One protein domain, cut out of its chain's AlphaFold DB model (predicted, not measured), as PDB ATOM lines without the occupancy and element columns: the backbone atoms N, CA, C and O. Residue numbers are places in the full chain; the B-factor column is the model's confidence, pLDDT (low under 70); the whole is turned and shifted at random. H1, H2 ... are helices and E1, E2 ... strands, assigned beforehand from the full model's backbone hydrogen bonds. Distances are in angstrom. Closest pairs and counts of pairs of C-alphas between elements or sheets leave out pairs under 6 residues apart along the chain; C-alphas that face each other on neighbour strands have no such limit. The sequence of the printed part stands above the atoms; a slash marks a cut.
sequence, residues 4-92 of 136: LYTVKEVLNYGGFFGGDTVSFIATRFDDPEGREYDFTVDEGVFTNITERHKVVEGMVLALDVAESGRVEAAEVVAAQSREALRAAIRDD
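Overview. This is residues 4 to 92 of the 136 residues of an uncharacterized protein of Ardenticatena maritima (UniProt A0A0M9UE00). One antiparallel sheet, order E3 E2 E1 E4 E5, is curled like part of a barrel, folded back at E1 with leaf E3 E2 facing leaf E4 E5. A short helix, H1, follows E5. The printed part has 89 residues, with five named strands and one named helix in the order E1 E2 E3 E4 E5 H1; the class is mostly strand, with strands holding 43 of the 50 residues in named elements, and the whole is compact, radius of gyration of the C-alphas 12.3 A, spans 34 by 33 by 20 A.

Arrangement. E1, residues 4 to 15, hinge of this folded sheet, bends by 88 degrees at residue 8. It forms a hairpin with E2, residues 20 to 28 (N 23 and O 12, 2.9 A). E3, residues 36 to 42, extends this meander of successive antiparallel neighbours (N 39 and O 24, 2.9 A). E4, residues 60 to 65, beside E1, completes a Greek key (N 5 and O 61, 2.9 A). E5, residues 71 to 79, forms a hairpin with E4 (N 62 and O 75, 2.8 A). The closest C-alphas of edge strands E3 and E5, Val 41 and Val 71, are 6.0 A apart. H1, residues 82 to 88, only grazes the sheet; its O i to N i+4 pairs are within hydrogen-bond range.

Along the chain. E1 begins at C-alpha 4 (158.989, 179.385, 171.404) and spans 25.2 A; H1 ends at C-alpha 88 (150.330, 182.688, 185.588).

Size, cuts and confidence. The printed part has no cut. The E3 to E4 link is long. Residues 15 to 18 and 91 to 92 have pLDDT under 70.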
ATOM      1  N   LEU A   4     159.602 178.251 170.724       95.25
ATOM      2  CA  LEU A   4     158.989 179.385 171.404       95.25
ATOM      3  C   LEU A   4     157.867 179.968 170.550       95.25
ATOM      4  O   LEU A   4     158.081 180.282 169.379       95.25
ATOM      5  N   TYR A   5     156.698 180.159 171.151       96.69
ATOM      6  CA  TYR A   5     155.509 180.675 170.482       96.69
ATOM      7  C   TYR A   5     154.893 181.828 171.267       96.69
ATOM      8  O   TYR A   5     154.687 181.721 172.472       96.69
ATOM      9  N   THR A   6     154.586 182.932 170.591       96.19
ATOM     10  CA  THR A   6     153.858 184.067 171.163       96.19
ATOM     11  C   THR A   6     152.369 183.899 170.925       96.19
ATOM     12  O   THR A   6     151.936 183.882 169.773       96.19
ATOM     13  N   VAL A   7     151.587 183.837 172.000       97.00
ATOM     14  CA  VAL A   7     150.121 183.792 171.935       97.00
ATOM     15  C   VAL A   7     149.602 185.097 171.348       97.00
ATOM     16  O   VAL A   7     149.894 186.176 171.873       97.00
ATOM     17  N   LYS A   8     148.830 184.990 170.270       96.50
ATOM     18  CA  LYS A   8     148.142 186.106 169.612       96.50
ATOM     19  C   LYS A   8     146.702 186.222 170.063       96.50
ATOM     20  O   LYS A   8     146.244 187.316 170.342       96.50
ATOM     21  N   GLU A   9     146.016 185.096 170.175       96.06
ATOM     22  CA  GLU A   9     144.611 185.078 170.551       96.06
ATOM     23  C   GLU A   9     144.296 183.771 171.265       96.06
ATOM     24  O   GLU A   9     144.704 182.701 170.817       96.06
ATOM     25  N   VAL A  10     143.558 183.847 172.371       96.12
ATOM     26  CA  VAL A  10     143.011 182.655 173.023       96.12
ATOM     27  C   VAL A  10     141.604 182.428 172.494       96.12
ATOM     28  O   VAL A  10     140.716 183.246 172.713       96.12
ATOM     29  N   LEU A  11     141.406 181.302 171.816       94.06
ATOM     30  CA  LEU A  11     140.151 180.972 171.145       94.06
ATOM     31  C   LEU A  11     139.128 180.388 172.117       94.06
ATOM     32  O   LEU A  11     137.940 180.691 172.046       94.06
ATOM     33  N   ASN A  12     139.581 179.500 173.004       92.12
ATOM     34  CA  ASN A  12     138.702 178.810 173.937       92.12
ATOM     35  C   ASN A  12     139.477 178.192 175.104       92.12
ATOM     36  O   ASN A  12     140.583 177.678 174.930       92.12
ATOM     37  N   TYR A  13     138.823 178.123 176.260       91.19
ATOM     38  CA  TYR A  13     139.197 177.204 177.327       91.19
ATOM     39  C   TYR A  13     138.184 176.060 177.358       91.19
ATOM     40  O   TYR A  13     137.069 176.200 177.855       91.19
ATOM     41  N   GLY A  14     138.563 174.929 176.773       85.06
ATOM     42  CA  GLY A  14     137.720 173.748 176.663       85.06
ATOM     43  C   GLY A  14     137.654 172.931 177.953       85.06
ATOM     44  O   GLY A  14     138.503 173.057 178.841       85.06
ATOM     45  N   GLY A  15     136.630 172.078 178.031       66.56
ATOM     46  CA  GLY A  15     136.473 171.072 179.081       66.56
ATOM     47  C   GLY A  15     135.134 170.333 179.004       66.56
ATOM     48  O   GLY A  15     134.150 170.823 179.541       66.56
ATOM     49  N   PHE A  16     135.099 169.172 178.328       50.09
ATOM     50  CA  PHE A  16     134.318 167.971 178.699       50.09
ATOM     51  C   PHE A  16     134.635 166.793 177.745       50.09
ATOM     52  O   PHE A  16     134.938 166.999 176.573       50.09
ATOM     53  N   PHE A  17     134.579 165.559 178.264       53.09
ATOM     54  CA  PHE A  17     134.948 164.258 177.654       53.09
ATOM     55  C   PHE A  17     136.408 164.045 177.186       53.09
ATOM     56  O   PHE A  17     136.816 162.890 177.097       53.09
ATOM     57  N   GLY A  18     137.204 165.097 176.958       54.12
ATOM     58  CA  GLY A  18     138.609 164.998 176.507       54.12
ATOM     59  C   GLY A  18     139.686 165.503 177.481       54.12
ATOM     60  O   GLY A  18     140.865 165.380 177.176       54.12
ATOM     61  N   GLY A  19     139.295 166.051 178.636       70.00
ATOM     62  CA  GLY A  19     140.195 166.754 179.562       70.00
ATOM     63  C   GLY A  19     140.069 168.279 179.475       70.00
ATOM     64  O   GLY A  19     139.360 168.813 178.618       70.00
ATOM     65  N   ASP A  20     140.711 168.970 180.411       89.75
ATOM     66  CA  ASP A  20     140.799 170.428 180.455       89.75
ATOM     67  C   ASP A  20     141.832 170.909 179.427       89.75
ATOM     68  O   ASP A  20     142.984 170.491 179.482       89.75
ATOM     69  N   THR A  21     141.437 171.757 178.471       92.81
ATOM     70  CA  THR A  21     142.312 172.198 177.363       92.81
ATOM     71  C   THR A  21     142.225 173.698 177.114       92.81
ATOM     72  O   THR A  21     141.206 174.335 177.391       92.81
ATOM     73  N   VAL A  22     143.287 174.289 176.572       94.75
ATOM     74  CA  VAL A  22     143.277 175.657 176.039       94.75
ATOM     75  C   VAL A  22     143.605 175.623 174.558       94.75
ATOM     76  O   VAL A  22     144.525 174.924 174.140       94.75
ATOM     77  N   SER A  23     142.826 176.353 173.764       95.12
ATOM     78  CA  SER A  23     143.082 176.538 172.338       95.12
ATOM     79  C   SER A  23     143.434 177.988 172.042       95.12
ATOM     80  O   SER A  23     142.744 178.893 172.517       95.12
ATOM     81  N   PHE A  24     144.496 178.212 171.275       96.88
ATOM     82  CA  PHE A  24     145.001 179.546 170.970       96.88
ATOM     83  C   PHE A  24     145.727 179.596 169.625       96.88
ATOM     84  O   PHE A  24     146.298 178.601 169.179       96.88
ATOM     85  N   ILE A  25     145.735 180.783 169.026       97.12
ATOM     86  CA  ILE A  25     146.571 181.133 167.880       97.12
ATOM     87  C   ILE A  25     147.900 181.651 168.419       97.12
ATOM     88  O   ILE A  25     147.931 182.505 169.312       97.12
ATOM     89  N   ALA A  26     149.008 181.166 167.870       97.06
ATOM     90  CA  ALA A  26     150.328 181.685 168.187       97.06
ATOM     91  C   ALA A  26     151.222 181.805 166.956       97.06
ATOM     92  O   ALA A  26     151.088 181.064 165.987       97.06
ATOM     93  N   THR A  27     152.186 182.717 167.022       96.31
ATOM     94  CA  THR A  27     153.266 182.812 166.034       96.31
ATOM     95  C   THR A  27     154.554 182.307 166.647       96.31
ATOM     96  O   THR A  27     154.796 182.502 167.840       96.31
ATOM     97  N   ARG A  28     155.424 181.704 165.841       94.06
ATOM     98  CA  ARG A  28     156.785 181.407 166.291       94.06
ATOM     99  C   ARG A  28     157.495 182.694 166.713       94.06
ATOM    100  O   ARG A  28     157.358 183.727 166.064       94.06
ATOM    101  N   PHE A  29     158.240 182.635 167.811       90.69
ATOM    102  CA  PHE A  29     158.939 183.797 168.362       90.69
ATOM    103  C   PHE A  29     160.078 184.277 167.449       90.69
ATOM    104  O   PHE A  29     160.378 185.466 167.397       90.69
ATOM    105  N   ASP A  30     160.714 183.342 166.744       87.50
ATOM    106  CA  ASP A  30     161.829 183.571 165.826       87.50
ATOM    107  C   ASP A  30     161.394 183.753 164.364       87.50
ATOM    108  O   ASP A  30     162.255 183.884 163.494       87.50
ATOM    109  N   ASP A  31     160.089 183.752 164.082       87.88
ATOM    110  CA  ASP A  31     159.563 183.847 162.723       87.88
ATOM    111  C   ASP A  31     159.264 185.304 162.331       87.88
ATOM    112  O   ASP A  31     158.300 185.893 162.834       87.88
ATOM    113  N   PRO A  32     160.054 185.902 161.418       78.44
ATOM    114  CA  PRO A  32     159.829 187.266 160.955       78.44
ATOM    115  C   PRO A  32     158.598 187.401 160.050       78.44
ATOM    116  O   PRO A  32     158.091 188.512 159.904       78.44
ATOM    117  N   GLU A  33     158.120 186.313 159.434       86.12
ATOM    118  CA  GLU A  33     156.915 186.331 158.594       86.12
ATOM    119  C   GLU A  33     155.637 186.328 159.443       86.12
ATOM    120  O   GLU A  33     154.573 186.719 158.961       86.12
ATOM    121  N   GLY A  34     155.751 185.939 160.717       88.56
ATOM    122  CA  GLY A  34     154.647 185.943 161.668       88.56
ATOM    123  C   GLY A  34     153.561 184.937 161.309       88.56
ATOM    124  O   GLY A  34     152.382 185.235 161.486       88.56
ATOM    125  N   ARG A  35     153.936 183.758 160.797       93.50
ATOM    126  CA  ARG A  35     152.969 182.715 160.466       93.50
ATOM    127  C   ARG A  35     152.228 182.265 161.720       93.50
ATOM    128  O   ARG A  35     152.833 181.972 162.753       93.50
ATOM    129  N   GLU A  36     150.914 182.175 161.588       95.38
ATOM    130  CA  GLU A  36     150.019 181.745 162.650       95.38
ATOM    131  C   GLU A  36     149.862 180.221 162.672       95.38
ATOM    132  O   GLU A  36     149.828 179.550 161.634       95.38
ATOM    133  N   TYR A  37     149.791 179.690 163.888       94.38
ATOM    134  CA  TYR A  37     149.620 178.284 164.205       94.38
ATOM    135  C   TYR A  37     148.515 178.137 165.242       94.38
ATOM    136  O   TYR A  37     148.523 178.832 166.262       94.38
ATOM    137  N   ASP A  38     147.621 177.185 165.002       95.06
ATOM    138  CA  ASP A  38     146.583 176.809 165.951       95.06
ATOM    139  C   ASP A  38     147.111 175.721 166.880       95.06
ATOM    140  O   ASP A  38     147.576 174.668 166.433       95.06
ATOM    141  N   PHE A  39     147.009 175.960 168.183       95.12
ATOM    142  CA  PHE A  39     147.332 174.976 169.204       95.12
ATOM    143  C   PHE A  39     146.097 174.634 170.021       95.12
ATOM    144  O   PHE A  39     145.336 175.519 170.403       95.12
ATOM    145  N   THR A  40     145.958 173.354 170.356       94.06
ATOM    146  CA  THR A  40     145.105 172.868 171.444       94.06
ATOM    147  C   THR A  40     146.002 172.112 172.413       94.06
ATOM    148  O   THR A  40     146.613 171.110 172.046       94.06
ATOM    149  N   VAL A  41     146.114 172.622 173.636       93.94
ATOM    150  CA  VAL A  41     147.049 172.134 174.653       93.94
ATOM    151  C   VAL A  41     146.273 171.610 175.853       93.94
ATOM    152  O   VAL A  41     145.429 172.319 176.408       93.94
ATOM    153  N   ASP A  42     146.574 170.377 176.252       92.75
ATOM    154  CA  ASP A  42     146.027 169.752 177.457       92.75
ATOM    155  C   ASP A  42     146.573 170.454 178.716       92.75
ATOM    156  O   ASP A  42     147.771 170.694 178.838       92.75
ATOM    157  N   GLU A  43     145.724 170.762 179.699       92.38
ATOM    158  CA  GLU A  43     146.142 171.428 180.943       92.38
ATOM    159  C   GLU A  43     147.231 170.624 181.674       92.38
ATOM    160  O   GLU A  43     148.183 171.185 182.210       92.38
ATOM    161  N   GLY A  44     147.139 169.292 181.614       91.50
ATOM    162  CA  GLY A  44     148.087 168.380 182.248       91.50
ATOM    163  C   GLY A  44     149.498 168.375 181.651       91.50
ATOM    164  O   GLY A  44     150.387 167.801 182.274       91.50
ATOM    165  N   VAL A  45     149.727 168.984 180.478       93.25
ATOM    166  CA  VAL A  45     151.080 169.096 179.898       93.25
ATOM    167  C   VAL A  45     151.795 170.390 180.288       93.25
ATOM    168  O   VAL A  45     152.972 170.562 179.963       93.25
ATOM    169  N   PHE A  46     151.119 171.303 180.995       93.56
ATOM    170  CA  PHE A  46     151.763 172.501 181.514       93.56
ATOM    171  C   PHE A  46     152.644 172.185 182.723       93.56
ATOM    172  O   PHE A  46     152.211 171.554 183.684       93.56
ATOM    173  N   THR A  47     153.886 172.665 182.696       92.06
ATOM    174  CA  THR A  47     154.881 172.348 183.732       92.06
ATOM    175  C   THR A  47     154.957 173.388 184.844       92.06
ATOM    176  O   THR A  47     155.331 173.054 185.966       92.06
ATOM    177  N   ASN A  48     154.602 174.645 184.554       91.62
ATOM    178  CA  ASN A  48     154.817 175.770 185.464       91.62
ATOM    179  C   ASN A  48     153.582 176.646 185.713       91.62
ATOM    180  O   ASN A  48     153.692 177.656 186.404       91.62
ATOM    181  N   ILE A  49     152.410 176.270 185.199       90.81
ATOM    182  CA  ILE A  49     151.128 176.903 185.539       90.81
ATOM    183  C   ILE A  49     150.168 175.850 186.093       90.81
ATOM    184  O   ILE A  49     150.297 174.666 185.800       90.81
ATOM    185  N   THR A  50     149.220 176.278 186.925       84.25
ATOM    186  CA  THR A  50     148.252 175.375 187.576       84.25
ATOM    187  C   THR A  50     146.927 175.261 186.842       84.25
ATOM    188  O   THR A  50     146.200 174.304 187.064       84.25
ATOM    189  N   GLU A  51     146.586 176.263 186.036       89.19
ATOM    190  CA  GLU A  51     145.267 176.414 185.430       89.19
ATOM    191  C   GLU A  51     145.438 176.980 184.029       89.19
ATOM    192  O   GLU A  51     146.087 178.014 183.843       89.19
ATOM    193  N   ARG A  52     144.803 176.352 183.043       89.38
ATOM    194  CA  ARG A  52     144.895 176.765 181.638       89.38
ATOM    195  C   ARG A  52     144.401 178.188 181.374       89.38
ATOM    196  O   ARG A  52     144.885 178.835 180.455       89.38
ATOM    197  N   HIS A  53     143.488 178.700 182.206       91.94
ATOM    198  CA  HIS A  53     142.943 180.067 182.124       91.94
ATOM    199  C   HIS A  53     143.987 181.167 182.334       91.94
ATOM    200  O   HIS A  53     143.715 182.344 182.109       91.94
ATOM    201  N   LYS A  54     145.181 180.784 182.784       92.62
ATOM    202  CA  LYS A  54     146.310 181.683 182.981       92.62
ATOM    203  C   LYS A  54     147.103 181.944 181.701       92.62
ATOM    204  O   LYS A  54     147.899 182.878 181.684       92.62
ATOM    205  N   VAL A  55     146.896 181.154 180.647       94.38
ATOM    206  CA  VAL A  55     147.467 181.420 179.323       94.38
ATOM    207  C   VAL A  55     146.696 182.566 178.690       94.38
ATOM    208  O   VAL A  55     145.519 182.418 178.397       94.38
ATOM    209  N   VAL A  56     147.350 183.701 178.462       95.19
ATOM    210  CA  VAL A  56     146.720 184.886 177.864       95.19
ATOM    211  C   VAL A  56     147.533 185.419 176.688       95.19
ATOM    212  O   VAL A  56     148.705 185.077 176.511       95.19
ATOM    213  N   GLU A  57     146.902 186.274 175.884       95.94
ATOM    214  CA  GLU A  57     147.552 186.982 174.781       95.94
ATOM    215  C   GLU A  57     148.846 187.680 175.232       95.94
ATOM    216  O   GLU A  57     148.951 188.240 176.328       95.94
ATOM    217  N   GLY A  58     149.863 187.632 174.369       94.12
ATOM    218  CA  GLY A  58     151.159 188.254 174.613       94.12
ATOM    219  C   GLY A  58     152.101 187.439 175.501       94.12
ATOM    220  O   GLY A  58     153.243 187.861 175.706       94.12
ATOM    221  N   MET A  59     151.673 186.280 176.008       96.38
ATOM    222  CA  MET A  59     152.585 185.317 176.623       96.38
ATOM    223  C   MET A  59     153.432 184.604 175.574       96.38
ATOM    224  O   MET A  59     153.012 184.397 174.434       96.38
ATOM    225  N   VAL A  60     154.633 184.205 175.980       96.88
ATOM    226  CA  VAL A  60     155.507 183.326 175.210       96.88
ATOM    227  C   VAL A  60     155.539 181.971 175.891       96.88
ATOM    228  O   VAL A  60     155.874 181.885 177.076       96.88
ATOM    229  N   LEU A  61     155.205 180.926 175.140       96.94
ATOM    230  CA  LEU A  61     155.252 179.546 175.598       96.94
ATOM    231  C   LEU A  61     156.411 178.817 174.932       96.94
ATOM    232  O   LEU A  61     156.604 178.929 173.722       96.94
ATOM    233  N   ALA A  62     157.148 178.038 175.713       96.31
ATOM    234  CA  ALA A  62     157.968 176.962 175.186       96.31
ATOM    235  C   ALA A  62     157.073 175.732 175.010       96.31
ATOM    236  O   ALA A  62     156.538 175.217 175.991       96.31
ATOM    237  N   LEU A  63     156.890 175.299 173.763       95.62
ATOM    238  CA  LEU A  63     156.085 174.132 173.414       95.62
ATOM    239  C   LEU A  63     156.987 173.013 172.890       95.62
ATOM    240  O   LEU A  63     157.800 173.229 171.985       95.62
ATOM    241  N   ASP A  64     156.810 171.815 173.436       94.75
ATOM    242  CA  ASP A  64     157.327 170.582 172.853       94.75
ATOM    243  C   ASP A  64     156.220 169.938 172.015       94.75
ATOM    244  O   ASP A  64     155.166 169.575 172.543       94.75
ATOM    245  N   VAL A  65     156.423 169.880 170.700       92.00
ATOM    246  CA  VAL A  65     155.410 169.447 169.730       92.00
ATOM    247  C   VAL A  65     155.911 168.173 169.067       92.00
ATOM    248  O   VAL A  65     156.910 168.203 168.345       92.00
ATOM    249  N   ALA A  66     155.211 167.065 169.301       89.69
ATOM    250  CA  ALA A  66     155.513 165.782 168.684       89.69
ATOM    251  C   ALA A  66     155.322 165.828 167.161       89.69
ATOM    252  O   ALA A  66     154.597 166.669 166.627       89.69
ATOM    253  N   GLU A  67     155.878 164.842 166.449       85.81
ATOM    254  CA  GLU A  67     155.683 164.688 164.995       85.81
ATOM    255  C   GLU A  67     154.200 164.569 164.593       85.81
ATOM    256  O   GLU A  67     153.822 164.925 163.480       85.81
ATOM    257  N   SER A  68     153.343 164.107 165.511       86.50
ATOM    258  CA  SER A  68     151.888 164.024 165.329       86.50
ATOM    259  C   SER A  68     151.172 165.381 165.373       86.50
ATOM    260  O   SER A  68     149.977 165.442 165.089       86.50
ATOM    261  N   GLY A  69     151.869 166.455 165.759       85.31
ATOM    262  CA  GLY A  69     151.304 167.781 166.013       85.31
ATOM    263  C   GLY A  69     150.749 167.967 167.429       85.31
ATOM    264  O   GLY A  69     150.306 169.064 167.767       85.31
ATOM    265  N   ARG A  70     150.773 166.929 168.276       89.44
ATOM    266  CA  ARG A  70     150.340 167.029 169.676       89.44
ATOM    267  C   ARG A  70     151.403 167.730 170.524       89.44
ATOM    268  O   ARG A  70     152.586 167.428 170.400       89.44
ATOM    269  N   VAL A  71     150.969 168.610 171.424       93.69
ATOM    270  CA  VAL A  71     151.848 169.211 172.436       93.69
ATOM    271  C   VAL A  71     152.058 168.225 173.585       93.69
ATOM    272  O   VAL A  71     151.093 167.786 174.208       93.69
ATOM    273  N   GLU A  72     153.311 167.866 173.854       93.75
ATOM    274  CA  GLU A  72     153.696 166.921 174.913       93.75
ATOM    275  C   GLU A  72     154.139 167.626 176.200       93.75
ATOM    276  O   GLU A  72     153.976 167.077 177.288       93.75
ATOM    277  N   ALA A  73     154.651 168.853 176.084       94.31
ATOM    278  CA  ALA A  73     154.990 169.714 177.210       94.31
ATOM    279  C   ALA A  73     154.793 171.189 176.846       94.31
ATOM    280  O   ALA A  73     155.072 171.608 175.719       94.31
ATOM    281  N   ALA A  74     154.340 171.981 177.814       94.88
ATOM    282  CA  ALA A  74     154.168 173.419 177.671       94.88
ATOM    283  C   ALA A  74     154.675 174.170 178.910       94.88
ATOM    284  O   ALA A  74     154.403 173.789 180.047       94.88
ATOM    285  N   GLU A  75     155.389 175.272 178.698       95.31
ATOM    286  CA  GLU A  75     155.881 176.142 179.769       95.31
ATOM    287  C   GLU A  75     155.648 177.610 179.400       95.31
ATOM    288  O   GLU A  75     156.009 178.035 178.303       95.31
ATOM    289  N   VAL A  76     155.088 178.411 180.309       95.31
ATOM    290  CA  VAL A  76     155.020 179.873 180.141       95.31
ATOM    291  C   VAL A  76     156.379 180.469 180.504       95.31
ATOM    292  O   VAL A  76     156.755 180.484 181.674       95.31
ATOM    293  N   VAL A  77     157.122 180.977 179.521       95.56
ATOM    294  CA  VAL A  77     158.509 181.440 179.720       95.56
ATOM    295  C   VAL A  77     158.652 182.957 179.759       95.56
ATOM    296  O   VAL A  77     159.620 183.468 180.325       95.56
ATOM    297  N   ALA A  78     157.713 183.701 179.175       95.75
ATOM    298  CA  ALA A  78     157.716 185.158 179.233       95.75
ATOM    299  C   ALA A  78     156.322 185.757 179.039       95.75
ATOM    300  O   ALA A  78     155.408 185.103 178.540       95.75
ATOM    301  N   ALA A  79     156.176 187.026 179.407       96.31
ATOM    302  CA  ALA A  79     154.971 187.816 179.180       96.31
ATOM    303  C   ALA A  79     155.314 189.295 178.949       96.31
ATOM    304  O   ALA A  79     156.423 189.755 179.235       96.31
ATOM    305  N   GLN A  80     154.339 190.065 178.460       94.12
ATOM    306  CA  GLN A  80     154.488 191.514 178.280       94.12
ATOM    307  C   GLN A  80     154.602 192.277 179.610       94.12
ATOM    308  O   GLN A  80     155.244 193.327 179.667       94.12
ATOM    309  N   SER A  81     154.017 191.755 180.693       93.44
ATOM    310  CA  SER A  81     154.078 192.353 182.029       93.44
ATOM    311  C   SER A  81     154.546 191.349 183.080       93.44
ATOM    312  O   SER A  81     154.319 190.141 182.974       93.44
ATOM    313  N   ARG A  82     155.205 191.861 184.126       92.50
ATOM    314  CA  ARG A  82     155.665 191.048 185.257       92.50
ATOM    315  C   ARG A  82     154.480 190.466 186.021       92.50
ATOM    316  O   ARG A  82     154.555 189.355 186.532       92.50
ATOM    317  N   GLU A  83     153.405 191.235 186.106       91.44
ATOM    318  CA  GLU A  83     152.175 190.904 186.810       91.44
ATOM    319  C   GLU A  83     151.473 189.724 186.141       91.44
ATOM    320  O   GLU A  83     151.087 188.789 186.836       91.44
ATOM    321  N   ALA A  84     151.386 189.715 184.805       91.06
ATOM    322  CA  ALA A  84     150.828 188.586 184.061       91.06
ATOM    323  C   ALA A  84     151.653 187.312 184.283       91.06
ATOM    324  O   ALA A  84     151.092 186.249 184.540       91.06
ATOM    325  N   LEU A  85     152.985 187.427 184.270       91.69
ATOM    326  CA  LEU A  85     153.874 186.297 184.530       91.69
ATOM    327  C   LEU A  85     153.704 185.746 185.958       91.69
ATOM    328  O   LEU A  85     153.606 184.537 186.136       91.69
ATOM    329  N   ARG A  86     153.611 186.619 186.973       90.44
ATOM    330  CA  ARG A  86     153.372 186.206 188.371       90.44
ATOM    331  C   ARG A  86     151.987 185.615 188.597       90.44
ATOM    332  O   ARG A  86     151.851 184.725 189.423       90.44
ATOM    333  N   ALA A  87     150.965 186.121 187.914       89.50
ATOM    334  CA  ALA A  87     149.618 185.567 188.011       89.50
ATOM    335  C   ALA A  87     149.540 184.168 187.376       89.50
ATOM    336  O   ALA A  87     148.783 183.311 187.845       89.50
ATOM    337  N   ALA A  88     150.330 183.940 186.322       89.69
ATOM    338  CA  ALA A  88     150.330 182.688 185.588       89.69
ATOM    339  C   ALA A  88     151.137 181.583 186.268       89.69
ATOM    340  O   ALA A  88     150.630 180.480 186.491       89.69
ATOM    341  N   ILE A  89     152.391 181.878 186.595       89.38
ATOM    342  CA  ILE A  89     153.328 180.872 187.077       89.38
ATOM    343  C   ILE A  89     152.938 180.433 188.485       89.38
ATOM    344  O   ILE A  89     152.573 181.244 189.337       89.38
ATOM    345  N   ARG A  90     152.979 179.121 188.713       81.56
ATOM    346  CA  ARG A  90     152.792 178.537 190.033       81.56
ATOM    347  C   ARG A  90     153.851 179.125 190.960       81.56
ATOM    348  O   ARG A  90     155.036 179.031 190.684       81.56
ATOM    349  N   ASP A  91     153.416 179.732 192.056       65.94
ATOM    350  CA  ASP A  91     154.323 180.047 193.153       65.94
ATOM    351  C   ASP A  91     154.510 178.724 193.903       65.94
ATOM    352  O   ASP A  91     153.704 178.361 194.766       65.94
ATOM    353  N   ASP A  92     155.495 177.913 193.518       58.47
ATOM    354  CA  ASP A  92     155.981 176.808 194.343       58.47
ATOM    355  C   ASP A  92     156.676 177.388 195.581       58.47
ATOM    356  O   ASP A  92     157.881 177.304 195.800       58.47
TER     357      ASP A  92